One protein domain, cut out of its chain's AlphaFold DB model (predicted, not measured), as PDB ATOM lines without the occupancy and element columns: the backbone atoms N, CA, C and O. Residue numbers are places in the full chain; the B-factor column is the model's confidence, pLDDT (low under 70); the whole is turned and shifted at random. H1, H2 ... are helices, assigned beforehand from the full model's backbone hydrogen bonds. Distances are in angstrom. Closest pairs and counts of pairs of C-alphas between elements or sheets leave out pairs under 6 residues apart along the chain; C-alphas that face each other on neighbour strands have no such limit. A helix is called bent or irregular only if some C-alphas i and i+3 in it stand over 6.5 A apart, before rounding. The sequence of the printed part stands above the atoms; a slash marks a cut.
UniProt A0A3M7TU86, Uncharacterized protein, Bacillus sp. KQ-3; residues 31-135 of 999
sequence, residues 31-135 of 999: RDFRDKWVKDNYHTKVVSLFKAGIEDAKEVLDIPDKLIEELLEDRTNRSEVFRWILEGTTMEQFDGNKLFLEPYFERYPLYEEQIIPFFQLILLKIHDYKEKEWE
ATOM      1  N   ARG A  31      98.702 137.895 106.072       63.19
ATOM      2  CA  ARG A  31      97.793 136.961 106.752       63.19
ATOM      3  C   ARG A  31      96.437 136.911 106.056       63.19
ATOM      4  O   ARG A  31      95.981 135.818 105.748       63.19
ATOM      5  N   ASP A  32      95.877 138.065 105.709       61.47
ATOM      6  CA  ASP A  32      94.608 138.196 104.992       61.47
ATOM      7  C   ASP A  32      94.698 137.582 103.582       61.47
ATOM      8  O   ASP A  32      93.803 136.841 103.180       61.47
ATOM      9  N   PHE A  33      95.807 137.794 102.856       62.41
ATOM     10  CA  PHE A  33      96.056 137.147 101.561       62.41
ATOM     11  C   PHE A  33      96.127 135.623 101.697       62.41
ATOM     12  O   PHE A  33      95.456 134.907 100.958       62.41
ATOM     13  N   ARG A  34      96.904 135.110 102.660       63.94
ATOM     14  CA  ARG A  34      97.043 133.665 102.888       63.94
ATOM     15  C   ARG A  34      95.719 133.021 103.306       63.94
ATOM     16  O   ARG A  34      95.388 131.953 102.796       63.94
ATOM     17  N   ASP A  35      94.985 133.651 104.217       61.91
ATOM     18  CA  ASP A  35      93.720 133.128 104.729       61.91
ATOM     19  C   ASP A  35      92.645 133.117 103.635       61.91
ATOM     20  O   ASP A  35      91.988 132.091 103.463       61.91
ATOM     21  N   LYS A  36      92.521 134.182 102.829       62.03
ATOM     22  CA  LYS A  36      91.549 134.234 101.720       62.03
ATOM     23  C   LYS A  36      91.931 133.356 100.529       62.03
ATOM     24  O   LYS A  36      91.064 132.701  99.952       62.03
ATOM     25  N   TRP A  37      93.218 133.268 100.184       58.22
ATOM     26  CA  TRP A  37      93.696 132.408  99.092       58.22
ATOM     27  C   TRP A  37      93.429 130.920  99.366       58.22
ATOM     28  O   TRP A  37      93.149 130.163  98.437       58.22
ATOM     29  N   VAL A  38      93.487 130.499 100.638       58.34
ATOM     30  CA  VAL A  38      93.297 129.099 101.053       58.34
ATOM     31  C   VAL A  38      91.845 128.771 101.438       58.34
ATOM     32  O   VAL A  38      91.418 127.646 101.187       58.34
ATOM     33  N   LYS A  39      91.071 129.701 102.027       56.78
ATOM     34  CA  LYS A  39      89.688 129.430 102.483       56.78
ATOM     35  C   LYS A  39      88.592 129.665 101.436       56.78
ATOM     36  O   LYS A  39      87.628 128.907 101.439       56.78
ATOM     37  N   ASP A  40      88.739 130.635 100.530       52.88
ATOM     38  CA  ASP A  40      87.603 131.158  99.740       52.88
ATOM     39  C   ASP A  40      87.624 130.774  98.245       52.88
ATOM     40  O   ASP A  40      86.978 131.404  97.411       52.88
ATOM     41  N   ASN A  41      88.339 129.707  97.868       54.97
ATOM     42  CA  ASN A  41      88.321 129.154  96.500       54.97
ATOM     43  C   ASN A  41      88.787 130.133  95.387       54.97
ATOM     44  O   ASN A  41      88.563 129.882  94.201       54.97
ATOM     45  N   TYR A  42      89.484 131.222  95.740       58.31
ATOM     46  CA  TYR A  42      90.011 132.219  94.794       58.31
ATOM     47  C   TYR A  42      90.996 131.636  93.780       58.31
ATOM     48  O   TYR A  42      91.002 132.064  92.631       58.31
ATOM     49  N   HIS A  43      91.754 130.598  94.151       59.69
ATOM     50  CA  HIS A  43      92.545 129.809  93.204       59.69
ATOM     51  C   HIS A  43      91.685 129.313  92.027       59.69
ATOM     52  O   HIS A  43      92.073 129.437  90.869       59.69
ATOM     53  N   THR A  44      90.485 128.804  92.307       63.41
ATOM     54  CA  THR A  44      89.551 128.293  91.296       63.41
ATOM     55  C   THR A  44      89.006 129.418  90.415       63.41
ATOM     56  O   THR A  44      88.903 129.234  89.203       63.41
ATOM     57  N   LYS A  45      88.729 130.602  90.982       64.38
ATOM     58  CA  LYS A  45      88.324 131.795  90.213       64.38
ATOM     59  C   LYS A  45      89.451 132.293  89.297       64.38
ATOM     60  O   LYS A  45      89.219 132.466  88.108       64.38
ATOM     61  N   VAL A  46      90.677 132.432  89.810       65.00
ATOM     62  CA  VAL A  46      91.858 132.841  89.022       65.00
ATOM     63  C   VAL A  46      92.126 131.853  87.884       65.00
ATOM     64  O   VAL A  46      92.322 132.269  86.748       65.00
ATOM     65  N   VAL A  47      92.058 130.544  88.154       69.50
ATOM     66  CA  VAL A  47      92.198 129.503  87.122       69.50
ATOM     67  C   VAL A  47      91.070 129.570  86.088       69.50
ATOM     68  O   VAL A  47      91.329 129.368  84.906       69.50
ATOM     69  N   SER A  48      89.831 129.861  86.496       68.50
ATOM     70  CA  SER A  48      88.687 129.961  85.574       68.50
ATOM     71  C   SER A  48      88.799 131.172  84.648       68.50
ATOM     72  O   SER A  48      88.552 131.048  83.455       68.50
ATOM     73  N   LEU A  49      89.242 132.315  85.174       70.06
ATOM     74  CA  LEU A  49      89.493 133.524  84.386       70.06
ATOM     75  C   LEU A  49      90.679 133.357  83.443       70.06
ATOM     76  O   LEU A  49      90.648 133.834  82.316       70.06
ATOM     77  N   PHE A  50      91.707 132.639  83.889       72.88
ATOM     78  CA  PHE A  50      92.836 132.305  83.040       72.88
ATOM     79  C   PHE A  50      92.416 131.402  81.879       72.88
ATOM     80  O   PHE A  50      92.752 131.676  80.732       72.88
ATOM     81  N   LYS A  51      91.609 130.371  82.160       77.31
ATOM     82  CA  LYS A  51      91.011 129.522  81.123       77.31
ATOM     83  C   LYS A  51      90.133 130.324  80.162       77.31
ATOM     84  O   LYS A  51      90.251 130.119  78.964       77.31
ATOM     85  N   ALA A  52      89.324 131.258  80.662       75.81
ATOM     86  CA  ALA A  52      88.519 132.141  79.817       75.81
ATOM     87  C   ALA A  52      89.389 133.046  78.926       75.81
ATOM     88  O   ALA A  52      89.142 133.144  77.733       75.81
ATOM     89  N   GLY A  53      90.457 133.641  79.469       79.81
ATOM     90  CA  GLY A  53      91.398 134.452  78.690       79.81
ATOM     91  C   GLY A  53      92.163 133.656  77.627       79.81
ATOM     92  O   GLY A  53      92.454 134.194  76.563       79.81
ATOM     93  N   ILE A  54      92.459 132.377  77.888       82.38
ATOM     94  CA  ILE A  54      93.059 131.468  76.901       82.38
ATOM     95  C   ILE A  54      92.063 131.117  75.796       82.38
ATOM     96  O   ILE A  54      92.434 131.185  74.630       82.38
ATOM     97  N   GLU A  55      90.824 130.755  76.141       80.38
ATOM     98  CA  GLU A  55      89.788 130.440  75.146       80.38
ATOM     99  C   GLU A  55      89.471 131.660  74.271       80.38
ATOM    100  O   GLU A  55      89.425 131.534  73.053       80.38
ATOM    101  N   ASP A  56      89.393 132.862  74.849       80.19
ATOM    102  CA  ASP A  56      89.224 134.104  74.085       80.19
ATOM    103  C   ASP A  56      90.411 134.371  73.145       80.19
ATOM    104  O   ASP A  56      90.229 134.781  72.000       80.19
ATOM    105  N   ALA A  57      91.646 134.161  73.614       83.06
ATOM    106  CA  ALA A  57      92.838 134.335  72.782       83.06
ATOM    107  C   ALA A  57      92.900 133.292  71.653       83.06
ATOM    108  O   ALA A  57      93.342 133.611  70.550       83.06
ATOM    109  N   LYS A  58      92.416 132.075  71.916       82.31
ATOM    110  CA  LYS A  58      92.290 130.974  70.956       82.31
ATOM    111  C   LYS A  58      91.176 131.204  69.930       82.31
ATOM    112  O   LYS A  58      91.339 130.833  68.777       82.31
ATOM    113  N   GLU A  59      90.057 131.827  70.299       80.44
ATOM    114  CA  GLU A  59      89.016 132.203  69.328       80.44
ATOM    115  C   GLU A  59      89.486 133.309  68.371       80.44
ATOM    116  O   GLU A  59      89.025 133.388  67.231       80.44
ATOM    117  N   VAL A  60      90.403 134.169  68.827       82.62
ATOM    118  CA  VAL A  60      90.933 135.296  68.045       82.62
ATOM    119  C   VAL A  60      92.130 134.897  67.174       82.62
ATOM    120  O   VAL A  60      92.318 135.479  66.103       82.62
ATOM    121  N   LEU A  61      92.940 133.931  67.609       83.44
ATOM    122  CA  LEU A  61      94.155 133.495  66.917       83.44
ATOM    123  C   LEU A  61      94.056 132.021  66.513       83.44
ATOM    124  O   LEU A  61      93.822 131.161  67.355       83.44
ATOM    125  N   ASP A  62      94.313 131.722  65.240       79.56
ATOM    126  CA  ASP A  62      94.225 130.372  64.659       79.56
ATOM    127  C   ASP A  62      95.456 129.508  65.014       79.56
ATOM    128  O   ASP A  62      96.200 129.047  64.148       79.56
ATOM    129  N   ILE A  63      95.717 129.339  66.315       84.12
ATOM    130  CA  ILE A  63      96.855 128.586  66.858       84.12
ATOM    131  C   ILE A  63      96.401 127.159  67.225       84.12
ATOM    132  O   ILE A  63      95.382 126.999  67.899       84.12
ATOM    133  N   PRO A  64      97.150 126.097  66.861       85.38
ATOM    134  CA  PRO A  64      96.785 124.723  67.201       85.38
ATOM    135  C   PRO A  64      96.762 124.473  68.712       85.38
ATOM    136  O   PRO A  64      97.704 124.838  69.417       85.38
ATOM    137  N   ASP A  65      95.771 123.716  69.188       80.50
ATOM    138  CA  ASP A  65      95.622 123.346  70.609       80.50
ATOM    139  C   ASP A  65      96.888 122.741  71.216       80.50
ATOM    140  O   ASP A  65      97.290 123.081  72.325       80.50
ATOM    141  N   LYS A  66      97.579 121.902  70.441       82.25
ATOM    142  CA  LYS A  66      98.831 121.277  70.864       82.25
ATOM    143  C   LYS A  66      99.945 122.302  71.141       82.25
ATOM    144  O   LYS A  66     100.740 122.102  72.051       82.25
ATOM    145  N   LEU A  67     100.006 123.392  70.371       84.44
ATOM    146  CA  LEU A  67     100.976 124.472  70.579       84.44
ATOM    147  C   LEU A  67     100.600 125.318  71.803       84.44
ATOM    148  O   LEU A  67     101.473 125.670  72.591       84.44
ATOM    149  N   ILE A  68      99.309 125.595  72.000       84.19
ATOM    150  CA  ILE A  68      98.814 126.302  73.191       84.19
ATOM    151  C   ILE A  68      99.149 125.519  74.469       84.19
ATOM    152  O   ILE A  68      99.674 126.099  75.422       84.19
ATOM    153  N   GLU A  69      98.902 124.206  74.483       82.25
ATOM    154  CA  GLU A  69      99.255 123.328  75.606       82.25
ATOM    155  C   GLU A  69     100.763 123.365  75.892       82.25
ATOM    156  O   GLU A  69     101.168 123.636  77.022       82.25
ATOM    157  N   GLU A  70     101.598 123.190  74.863       82.25
ATOM    158  CA  GLU A  70     103.057 123.226  74.997       82.25
ATOM    159  C   GLU A  70     103.575 124.584  75.532       82.25
ATOM    160  O   GLU A  70     104.435 124.612  76.415       82.25
ATOM    161  N   LEU A  71     103.024 125.714  75.066       84.56
ATOM    162  CA  LEU A  71     103.420 127.061  75.503       84.56
ATOM    163  C   LEU A  71     103.068 127.351  76.967       84.56
ATOM    164  O   LEU A  71     103.837 128.025  77.657       84.56
ATOM    165  N   LEU A  72     101.915 126.869  77.435       80.81
ATOM    166  CA  LEU A  72     101.407 127.102  78.793       80.81
ATOM    167  C   LEU A  72     101.963 126.098  79.818       80.81
ATOM    168  O   LEU A  72     102.077 126.412  81.010       80.81
ATOM    169  N   GLU A  73     102.342 124.899  79.372       80.94
ATOM    170  CA  GLU A  73     103.066 123.923  80.186       80.94
ATOM    171  C   GLU A  73     104.551 124.270  80.347       80.94
ATOM    172  O   GLU A  73     105.194 123.783  81.285       80.94
ATOM    173  N   ASP A  74     105.099 125.179  79.541       84.06
ATOM    174  CA  ASP A  74     106.447 125.691  79.755       84.06
ATOM    175  C   ASP A  74     106.570 126.401  81.113       84.06
ATOM    176  O   ASP A  74     105.805 127.305  81.462       84.06
ATOM    177  N   ARG A  75     107.547 125.982  81.924       75.44
ATOM    178  CA  ARG A  75     107.717 126.488  83.291       75.44
ATOM    179  C   ARG A  75     108.001 127.993  83.318       75.44
ATOM    180  O   ARG A  75     107.540 128.663  84.246       75.44
ATOM    181  N   THR A  76     108.759 128.507  82.356       72.31
ATOM    182  CA  THR A  76     109.169 129.915  82.308       72.31
ATOM    183  C   THR A  76     107.992 130.782  81.883       72.31
ATOM    184  O   THR A  76     107.641 131.715  82.604       72.31
ATOM    185  N   ASN A  77     107.293 130.394  80.809       79.31
ATOM    186  CA  ASN A  77     106.103 131.109  80.333       79.31
ATOM    187  C   ASN A  77     105.000 131.134  81.394       79.31
ATOM    188  O   ASN A  77     104.439 132.184  81.696       79.31
ATOM    189  N   ARG A  78     104.745 129.994  82.048       74.25
ATOM    190  CA  ARG A  78     103.761 129.889  83.133       74.25
ATOM    191  C   ARG A  78     104.095 130.783  84.324       74.25
ATOM    192  O   ARG A  78     103.194 131.352  84.935       74.25
ATOM    193  N   SER A  79     105.378 130.895  84.667       70.62
ATOM    194  CA  SER A  79     105.827 131.743  85.777       70.62
ATOM    195  C   SER A  79     105.634 133.224  85.457       70.62
ATOM    196  O   SER A  79     105.199 133.974  86.328       70.62
ATOM    197  N   GLU A  80     105.895 133.636  84.216       76.50
ATOM    198  CA  GLU A  80     105.674 135.018  83.780       76.50
ATOM    199  C   GLU A  80     104.197 135.392  83.715       76.50
ATOM    200  O   GLU A  80     103.783 136.413  84.259       76.50
ATOM    201  N   VAL A  81     103.368 134.512  83.165       73.31
ATOM    202  CA  VAL A  81     101.917 134.703  83.158       73.31
ATOM    203  C   VAL A  81     101.362 134.822  84.583       73.31
ATOM    204  O   VAL A  81     100.531 135.684  84.871       73.31
ATOM    205  N   PHE A  82     101.856 134.001  85.514       68.06
ATOM    206  CA  PHE A  82     101.468 134.087  86.922       68.06
ATOM    207  C   PHE A  82     101.950 135.390  87.583       68.06
ATOM    208  O   PHE A  82     101.230 135.973  88.398       68.06
ATOM    209  N   ARG A  83     103.136 135.884  87.200       73.19
ATOM    210  CA  ARG A  83     103.651 137.188  87.633       73.19
ATOM    211  C   ARG A  83     102.735 138.318  87.178       73.19
ATOM    212  O   ARG A  83     102.415 139.165  88.005       73.19
ATOM    213  N   TRP A  84     102.249 138.312  85.936       76.88
ATOM    214  CA  TRP A  84     101.336 139.354  85.446       76.88
ATOM    215  C   TRP A  84     100.061 139.469  86.282       76.88
ATOM    216  O   TRP A  84      99.608 140.575  86.575       76.88
ATOM    217  N   ILE A  85      99.519 138.335  86.727       64.69
ATOM    218  CA  ILE A  85      98.314 138.281  87.566       64.69
ATOM    219  C   ILE A  85      98.579 138.897  88.948       64.69
ATOM    220  O   ILE A  85      97.773 139.697  89.436       64.69
ATOM    221  N   LEU A  86      99.703 138.529  89.573       61.06
ATOM    222  CA  LEU A  86     100.068 138.986  90.916       61.06
ATOM    223  C   LEU A  86     100.532 140.444  90.943       61.06
ATOM    224  O   LEU A  86     100.138 141.190  91.835       61.06
ATOM    225  N   GLU A  87     101.359 140.841  89.980       63.47
ATOM    226  CA  GLU A  87     101.945 142.181  89.895       63.47
ATOM    227  C   GLU A  87     101.036 143.176  89.164       63.47
ATOM    228  O   GLU A  87     101.295 144.372  89.205       63.47
ATOM    229  N   GLY A  88      99.967 142.707  88.507       65.69
ATOM    230  CA  GLY A  88      99.069 143.565  87.736       65.69
ATOM    231  C   GLY A  88      99.754 144.215  86.536       65.69
ATOM    232  O   GLY A  88      99.499 145.383  86.261       65.69
ATOM    233  N   THR A  89     100.630 143.475  85.849       73.94
ATOM    234  CA  THR A  89     101.380 143.974  84.689       73.94
ATOM    235  C   THR A  89     100.425 144.521  83.628       73.94
ATOM    236  O   THR A  89      99.487 143.836  83.223       73.94
ATOM    237  N   THR A  90     100.650 145.758  83.190       77.44
ATOM    238  CA  THR A  90      99.864 146.387  82.120       77.44
ATOM    239  C   THR A  90     100.439 146.038  80.749       77.44
ATOM    240  O   THR A  90     101.587 145.606  80.633       77.44
ATOM    241  N   MET A  91      99.667 146.262  79.683       78.44
ATOM    242  CA  MET A  91     100.148 146.054  78.309       78.44
ATOM    243  C   MET A  91     101.398 146.883  77.973       78.44
ATOM    244  O   MET A  91     102.242 146.434  77.206       78.44
ATOM    245  N   GLU A  92     101.557 148.055  78.588       73.88
ATOM    246  CA  GLU A  92     102.732 148.929  78.431       73.88
ATOM    247  C   GLU A  92     104.009 148.329  79.043       73.88
ATOM    248  O   GLU A  92     105.117 148.688  78.655       73.88
ATOM    249  N   GLN A  93     103.854 147.414  80.003       76.19
ATOM    250  CA  GLN A  93     104.938 146.752  80.732       76.19
ATOM    251  C   GLN A  93     105.221 145.331  80.219       76.19
ATOM    252  O   GLN A  93     106.074 144.631  80.776       76.19
ATOM    253  N   PHE A  94     104.496 144.882  79.190       82.31
ATOM    254  CA  PHE A  94     104.703 143.576  78.582       82.31
ATOM    255  C   PHE A  94     106.078 143.515  77.904       82.31
ATOM    256  O   PHE A  94     106.402 144.336  77.046       82.31
ATOM    257  N   ASP A  95     106.872 142.506  78.255       80.06
ATOM    258  CA  ASP A  95     108.191 142.260  77.673       80.06
ATOM    259  C   ASP A  95     108.273 140.808  77.197       80.06
ATOM    260  O   ASP A  95     108.427 139.881  77.996       80.06
ATOM    261  N   GLY A  96     108.158 140.621  75.879       76.00
ATOM    262  CA  GLY A  96     108.186 139.303  75.244       76.00
ATOM    263  C   GLY A  96     109.507 138.554  75.439       76.00
ATOM    264  O   GLY A  96     109.508 137.330  75.385       76.00
ATOM    265  N   ASN A  97     110.607 139.250  75.752       79.81
ATOM    266  CA  ASN A  97     111.919 138.626  75.965       79.81
ATOM    267  C   ASN A  97     112.002 137.824  77.272       79.81
ATOM    268  O   ASN A  97     112.954 137.075  77.484       79.81
ATOM    269  N   LYS A  98     111.024 137.993  78.170       80.75
ATOM    270  CA  LYS A  98     110.925 137.222  79.417       80.75
ATOM    271  C   LYS A  98     110.228 135.876  79.226       80.75
ATOM    272  O   LYS A  98     110.278 135.034  80.119       80.75
ATOM    273  N   LEU A  99     109.584 135.678  78.076       83.00
ATOM    274  CA  LEU A  99     108.974 134.414  77.693       83.00
ATOM    275  C   LEU A  99     110.015 133.533  76.996       83.00
ATOM    276  O   LEU A  99     110.821 133.991  76.190       83.00
ATOM    277  N   PHE A 100     109.981 132.241  77.288       86.25
ATOM    278  CA  PHE A 100     110.807 131.243  76.632       86.25
ATOM    279  C   PHE A 100     110.087 130.725  75.383       86.25
ATOM    280  O   PHE A 100     109.316 129.766  75.442       86.25
ATOM    281  N   LEU A 101     110.301 131.417  74.259       86.62
ATOM    282  CA  LEU A 101     109.568 131.184  73.006       86.62
ATOM    283  C   LEU A 101     110.415 130.550  71.890       86.62
ATOM    284  O   LEU A 101     109.856 129.899  71.009       86.62
ATOM    285  N   GLU A 102     111.746 130.668  71.951       83.19
ATOM    286  CA  GLU A 102     112.670 130.205  70.897       83.19
ATOM    287  C   GLU A 102     112.437 128.741  70.460       83.19
ATOM    288  O   GLU A 102     112.295 128.500  69.258       83.19
ATOM    289  N   PRO A 103     112.269 127.751  71.368       82.69
ATOM    290  CA  PRO A 103     112.066 126.356  70.958       82.69
ATOM    291  C   PRO A 103     110.721 126.090  70.271       82.69
ATOM    292  O   PRO A 103     110.528 125.010  69.705       82.69
ATOM    293  N   TYR A 104     109.771 127.019  70.396       85.50
ATOM    294  CA  TYR A 104     108.431 126.931  69.821       85.50
ATOM    295  C   TYR A 104     108.378 127.626  68.461       85.50
ATOM    296  O   TYR A 104     107.725 127.104  67.562       85.50
ATOM    297  N   PHE A 105     109.143 128.707  68.267       85.81
ATOM    298  CA  PHE A 105     109.380 129.295  66.943       85.81
ATOM    299  C   PHE A 105     110.015 128.277  65.987       85.81
ATOM    300  O   PHE A 105     109.548 128.100  64.865       85.81
ATOM    301  N   GLU A 106     111.005 127.512  66.460       80.94
ATOM    302  CA  GLU A 106     111.666 126.480  65.649       80.94
ATOM    303  C   GLU A 106     110.756 125.285  65.314       80.94
ATOM    304  O   GLU A 106     110.824 124.730  64.214       80.94
ATOM    305  N   ARG A 107     109.898 124.865  66.253       80.94
ATOM    306  CA  ARG A 107     108.997 123.710  66.074       80.94
ATOM    307  C   ARG A 107     107.715 124.048  65.316       80.94
ATOM    308  O   ARG A 107     107.164 123.169  64.652       80.94
ATOM    309  N   TYR A 108     107.253 125.292  65.404       85.44
ATOM    310  CA  TYR A 108     105.996 125.763  64.828       85.44
ATOM    311  C   TYR A 108     106.180 127.082  64.047       85.44
ATOM    312  O   TYR A 108     105.507 128.072  64.338       85.44
ATOM    313  N   PRO A 109     107.035 127.107  63.005       81.56
ATOM    314  CA  PRO A 109     107.412 128.341  62.304       81.56
ATOM    315  C   PRO A 109     106.243 129.035  61.587       81.56
ATOM    316  O   PRO A 109     106.260 130.243  61.398       81.56
ATOM    317  N   LEU A 110     105.185 128.298  61.226       83.69
ATOM    318  CA  LEU A 110     103.974 128.869  60.614       83.69
ATOM    319  C   LEU A 110     103.165 129.769  61.571       83.69
ATOM    320  O   LEU A 110     102.316 130.519  61.102       83.69
ATOM    321  N   TYR A 111     103.418 129.693  62.881       85.44
ATOM    322  CA  TYR A 111     102.672 130.417  63.916       85.44
ATOM    323  C   TYR A 111     103.539 131.416  64.693       85.44
ATOM    324  O   TYR A 111     103.054 132.020  65.646       85.44
ATOM    325  N   GLU A 112     104.802 131.619  64.301       82.75
ATOM    326  CA  GLU A 112     105.766 132.488  64.995       82.75
ATOM    327  C   GLU A 112     105.202 133.893  65.266       82.75
ATOM    328  O   GLU A 112     105.218 134.365  66.404       82.75
ATOM    329  N   GLU A 113     104.591 134.511  64.251       83.69
ATOM    330  CA  GLU A 113     103.996 135.849  64.354       83.69
ATOM    331  C   GLU A 113     102.760 135.910  65.272       83.69
ATOM    332  O   GLU A 113     102.357 136.995  65.680       83.69
ATOM    333  N   GLN A 114     102.160 134.768  65.625       85.38
ATOM    334  CA  GLN A 114     100.923 134.684  66.414       85.38
ATOM    335  C   GLN A 114     101.171 134.352  67.893       85.38
ATOM    336  O   GLN A 114     100.331 134.650  68.741       85.38
ATOM    337  N   ILE A 115     102.340 133.799  68.240       86.75
ATOM    338  CA  ILE A 115     102.656 133.358  69.610       86.75
ATOM    339  C   ILE A 115     102.794 134.536  70.587       86.75
ATOM    340  O   ILE A 115     102.283 134.472  71.703       86.75
ATOM    341  N   ILE A 116     103.456 135.631  70.202       86.88
ATOM    342  CA  ILE A 116     103.550 136.824  71.066       86.88
ATOM    343  C   ILE A 116     102.173 137.498  71.231       86.88
ATOM    344  O   ILE A 116     101.779 137.745  72.377       86.88
ATOM    345  N   PRO A 117     101.397 137.739  70.149       87.81
ATOM    346  CA  PRO A 117     100.018 138.215  70.251       87.81
ATOM    347  C   PRO A 117      99.117 137.355  71.143       87.81
ATOM    348  O   PRO A 117      98.262 137.897  71.839       87.81
ATOM    349  N   PHE A 118      99.327 136.037  71.184       88.00
ATOM    350  CA  PHE A 118      98.580 135.136  72.062       88.00
ATOM    351  C   PHE A 118      98.758 135.483  73.544       88.00
ATOM    352  O   PHE A 118      97.775 135.660  74.263       88.00
ATOM    353  N   PHE A 119      99.995 135.691  73.998       87.19
ATOM    354  CA  PHE A 119     100.260 136.110  75.377       87.19
ATOM    355  C   PHE A 119      99.776 137.535  75.679       87.19
ATOM    356  O   PHE A 119      99.305 137.804  76.785       87.19
ATOM    357  N   GLN A 120      99.855 138.437  74.701       86.56
ATOM    358  CA  GLN A 120      99.339 139.803  74.816       86.56
ATOM    359  C   GLN A 120      97.814 139.834  74.971       86.56
ATOM    360  O   GLN A 120      97.295 140.559  75.818       86.56
ATOM    361  N   LEU A 121      97.089 139.019  74.200       85.31
ATOM    362  CA  LEU A 121      95.637 138.888  74.315       85.31
ATOM    363  C   LEU A 121      95.231 138.257  75.645       85.31
ATOM    364  O   LEU A 121      94.307 138.753  76.284       85.31
ATOM    365  N   ILE A 122      95.954 137.233  76.105       83.56
ATOM    366  CA  ILE A 122      95.754 136.665  77.442       83.56
ATOM    367  C   ILE A 122      95.910 137.751  78.514       83.56
ATOM    368  O   ILE A 122      95.044 137.881  79.377       83.56
ATOM    369  N   LEU A 123      96.973 138.561  78.455       83.69
ATOM    370  CA  LEU A 123      97.210 139.640  79.417       83.69
ATOM    371  C   LEU A 123      96.083 140.684  79.403       83.69
ATOM    372  O   LEU A 123      95.568 141.049  80.461       83.69
ATOM    373  N   LEU A 124      95.672 141.115  78.209       84.19
ATOM    374  CA  LEU A 124      94.572 142.058  78.012       84.19
ATOM    375  C   LEU A 124      93.265 141.526  78.620       84.19
ATOM    376  O   LEU A 124      92.610 142.213  79.399       84.19
ATOM    377  N   LYS A 125      92.910 140.272  78.316       82.06
ATOM    378  CA  LYS A 125      91.676 139.640  78.798       82.06
ATOM    379  C   LYS A 125      91.691 139.403  80.299       82.06
ATOM    380  O   LYS A 125      90.694 139.656  80.964       82.06
ATOM    381  N   ILE A 126      92.822 138.983  80.861       77.81
ATOM    382  CA  ILE A 126      92.986 138.863  82.314       77.81
ATOM    383  C   ILE A 126      92.735 140.209  82.998       77.81
ATOM    384  O   ILE A 126      92.113 140.232  84.058       77.81
ATOM    385  N   HIS A 127      93.194 141.317  82.409       75.25
ATOM    386  CA  HIS A 127      92.950 142.650  82.951       75.25
ATOM    387  C   HIS A 127      91.460 143.019  82.905       75.25
ATOM    388  O   HIS A 127      90.894 143.370  83.941       75.25
ATOM    389  N   ASP A 128      90.800 142.810  81.762       77.62
ATOM    390  CA  ASP A 128      89.352 143.025  81.609       77.62
ATOM    391  C   ASP A 128      88.535 142.211  82.628       77.62
ATOM    392  O   ASP A 128      87.587 142.715  83.238       77.62
ATOM    393  N   TYR A 129      88.899 140.944  82.833       75.81
ATOM    394  CA  TYR A 129      88.249 140.067  83.804       75.81
ATOM    395  C   TYR A 129      88.558 140.462  85.251       75.81
ATOM    396  O   TYR A 129      87.698 140.335  86.123       75.81
ATOM    397  N   LYS A 130      89.762 140.969  85.526       71.38
ATOM    398  CA  LYS A 130      90.155 141.471  86.847       71.38
ATOM    399  C   LYS A 130      89.348 142.706  87.245       71.38
ATOM    400  O   LYS A 130      88.996 142.829  88.412       71.38
ATOM    401  N   GLU A 131      89.021 143.592  86.309       69.62
ATOM    402  CA  GLU A 131      88.177 144.759  86.595       69.62
ATOM    403  C   GLU A 131      86.697 144.401  86.788       69.62
ATOM    404  O   GLU A 131      86.021 145.013  87.614       69.62
ATOM    405  N   LYS A 132      86.184 143.412  86.044       71.38
ATOM    406  CA  LYS A 132      84.747 143.084  86.021       71.38
ATOM    407  C   LYS A 132      84.322 142.031  87.045       71.38
ATOM    408  O   LYS A 132      83.215 142.115  87.565       71.38
ATOM    409  N   GLU A 133      85.180 141.050  87.336       69.38
ATOM    410  CA  GLU A 133      84.801 139.825  88.062       69.38
ATOM    411  C   GLU A 133      85.478 139.672  89.437       69.38
ATOM    412  O   GLU A 133      85.145 138.754  90.193       69.38
ATOM    413  N   TRP A 134      86.454 140.521  89.791       69.50
ATOM    414  CA  TRP A 134      87.145 140.406  91.082       69.50
ATOM    415  C   TRP A 134      86.451 141.193  92.187       69.50
ATOM    416  O   TRP A 134      86.049 142.341  92.027       69.50
ATOM    417  N   GLU A 135      86.373 140.575  93.364       67.38
ATOM    418  CA  GLU A 135      85.814 141.218  94.548       67.38
ATOM    419  C   GLU A 135      86.722 142.382  95.008       67.38
ATOM    420  O   GLU A 135      87.944 142.202  95.117       67.38
TER     421      GLU A 135
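Overview. This is residues 31 to 135 of the 999 residues of an uncharacterized protein of Bacillus sp. KQ-3 (UniProt A0A3M7TU86). A long helix, H6, runs along an elongated body; H2 packs on it crosswise, H4 runs loosely beside it, and the short H3 and H5 gather toward the end where H6 begins. At the other end of the body residues 31 to 41, with H1, stick out, and the long link of residues 88 to 101 folds back from H4 to H5. The printed part has 105 residues with six named helices, H1 to H6 in chain order, and no named strand; the class is all helix. It is compact, with a radius of gyration of the C-alphas of 14.4 A and spans of 45 by 27 by 24 A.

Arrangement. H1, residues 31 to 39, stands free and is close to but not clearly touching H2, residues 42 to 60; the closest C-alphas, of Trp 37 and His 43, are 6.5 A apart. Their lines are about perpendicular at 73 degrees, only just past a steep tilt. H2 touches H6, residues 109 to 133, with residues 118 to 129 of H6 alone. They run opposite ways at a steep tilt of 45 degrees, and their closest C-alphas, of Gly 53 and Ile 122, are 5.0 A apart. H3, residues 65 to 73, and H6 are near each other. H3 is close to but not clearly touching H4, residues 75 to 87; the closest C-alphas, of Leu 72 and Arg 78, are 5.7 A apart. H4 and H6 only just touch, with 3 pairs of C-alphas within 8 A, the closest those of Trp 84 and Leu 123 at 7.3 A; they run the same way at a shallow tilt of 29 degrees. H5, residues 102 to 107, and H6 touch only at the corner by their link, and only just, with 3 pairs; the closest C-alphas, of Phe 105 and Glu 112, are 5.2 A apart. H1 and H6 are apart, and so are H2 and H5. Every O i to N i+4 pair is within hydrogen-bond range in H1, H2, H3 and H4; in H5 it is 1 of 2 and in H6 17 of 21.

Along the chain. H1 begins at C-alpha 31, (97.793, 136.961, 106.752), and is 11.9 A long. H2 measures 26.9 A, H3 12.1 A, H4 18.0 A and H5 8.9 A. H6, 36.1 A, ends at C-alpha 133, (84.801, 139.825, 88.062). It is irregular, with C-alphas 110 and 113 7.9 A apart, and has a kink of 30 degrees near residue 116.

Size, cuts and confidence. The two C-alphas farthest apart, of Arg 31 and Leu 110, are 47.2 A apart. The printed part has no cut. The link from H4 to H5 is long, 14 residues; the other links are tight. The mean pLDDT of the printed part is 76.1; residues 31 to 48, 82, 85 to 88, 131 and 133 to 135 are under 70.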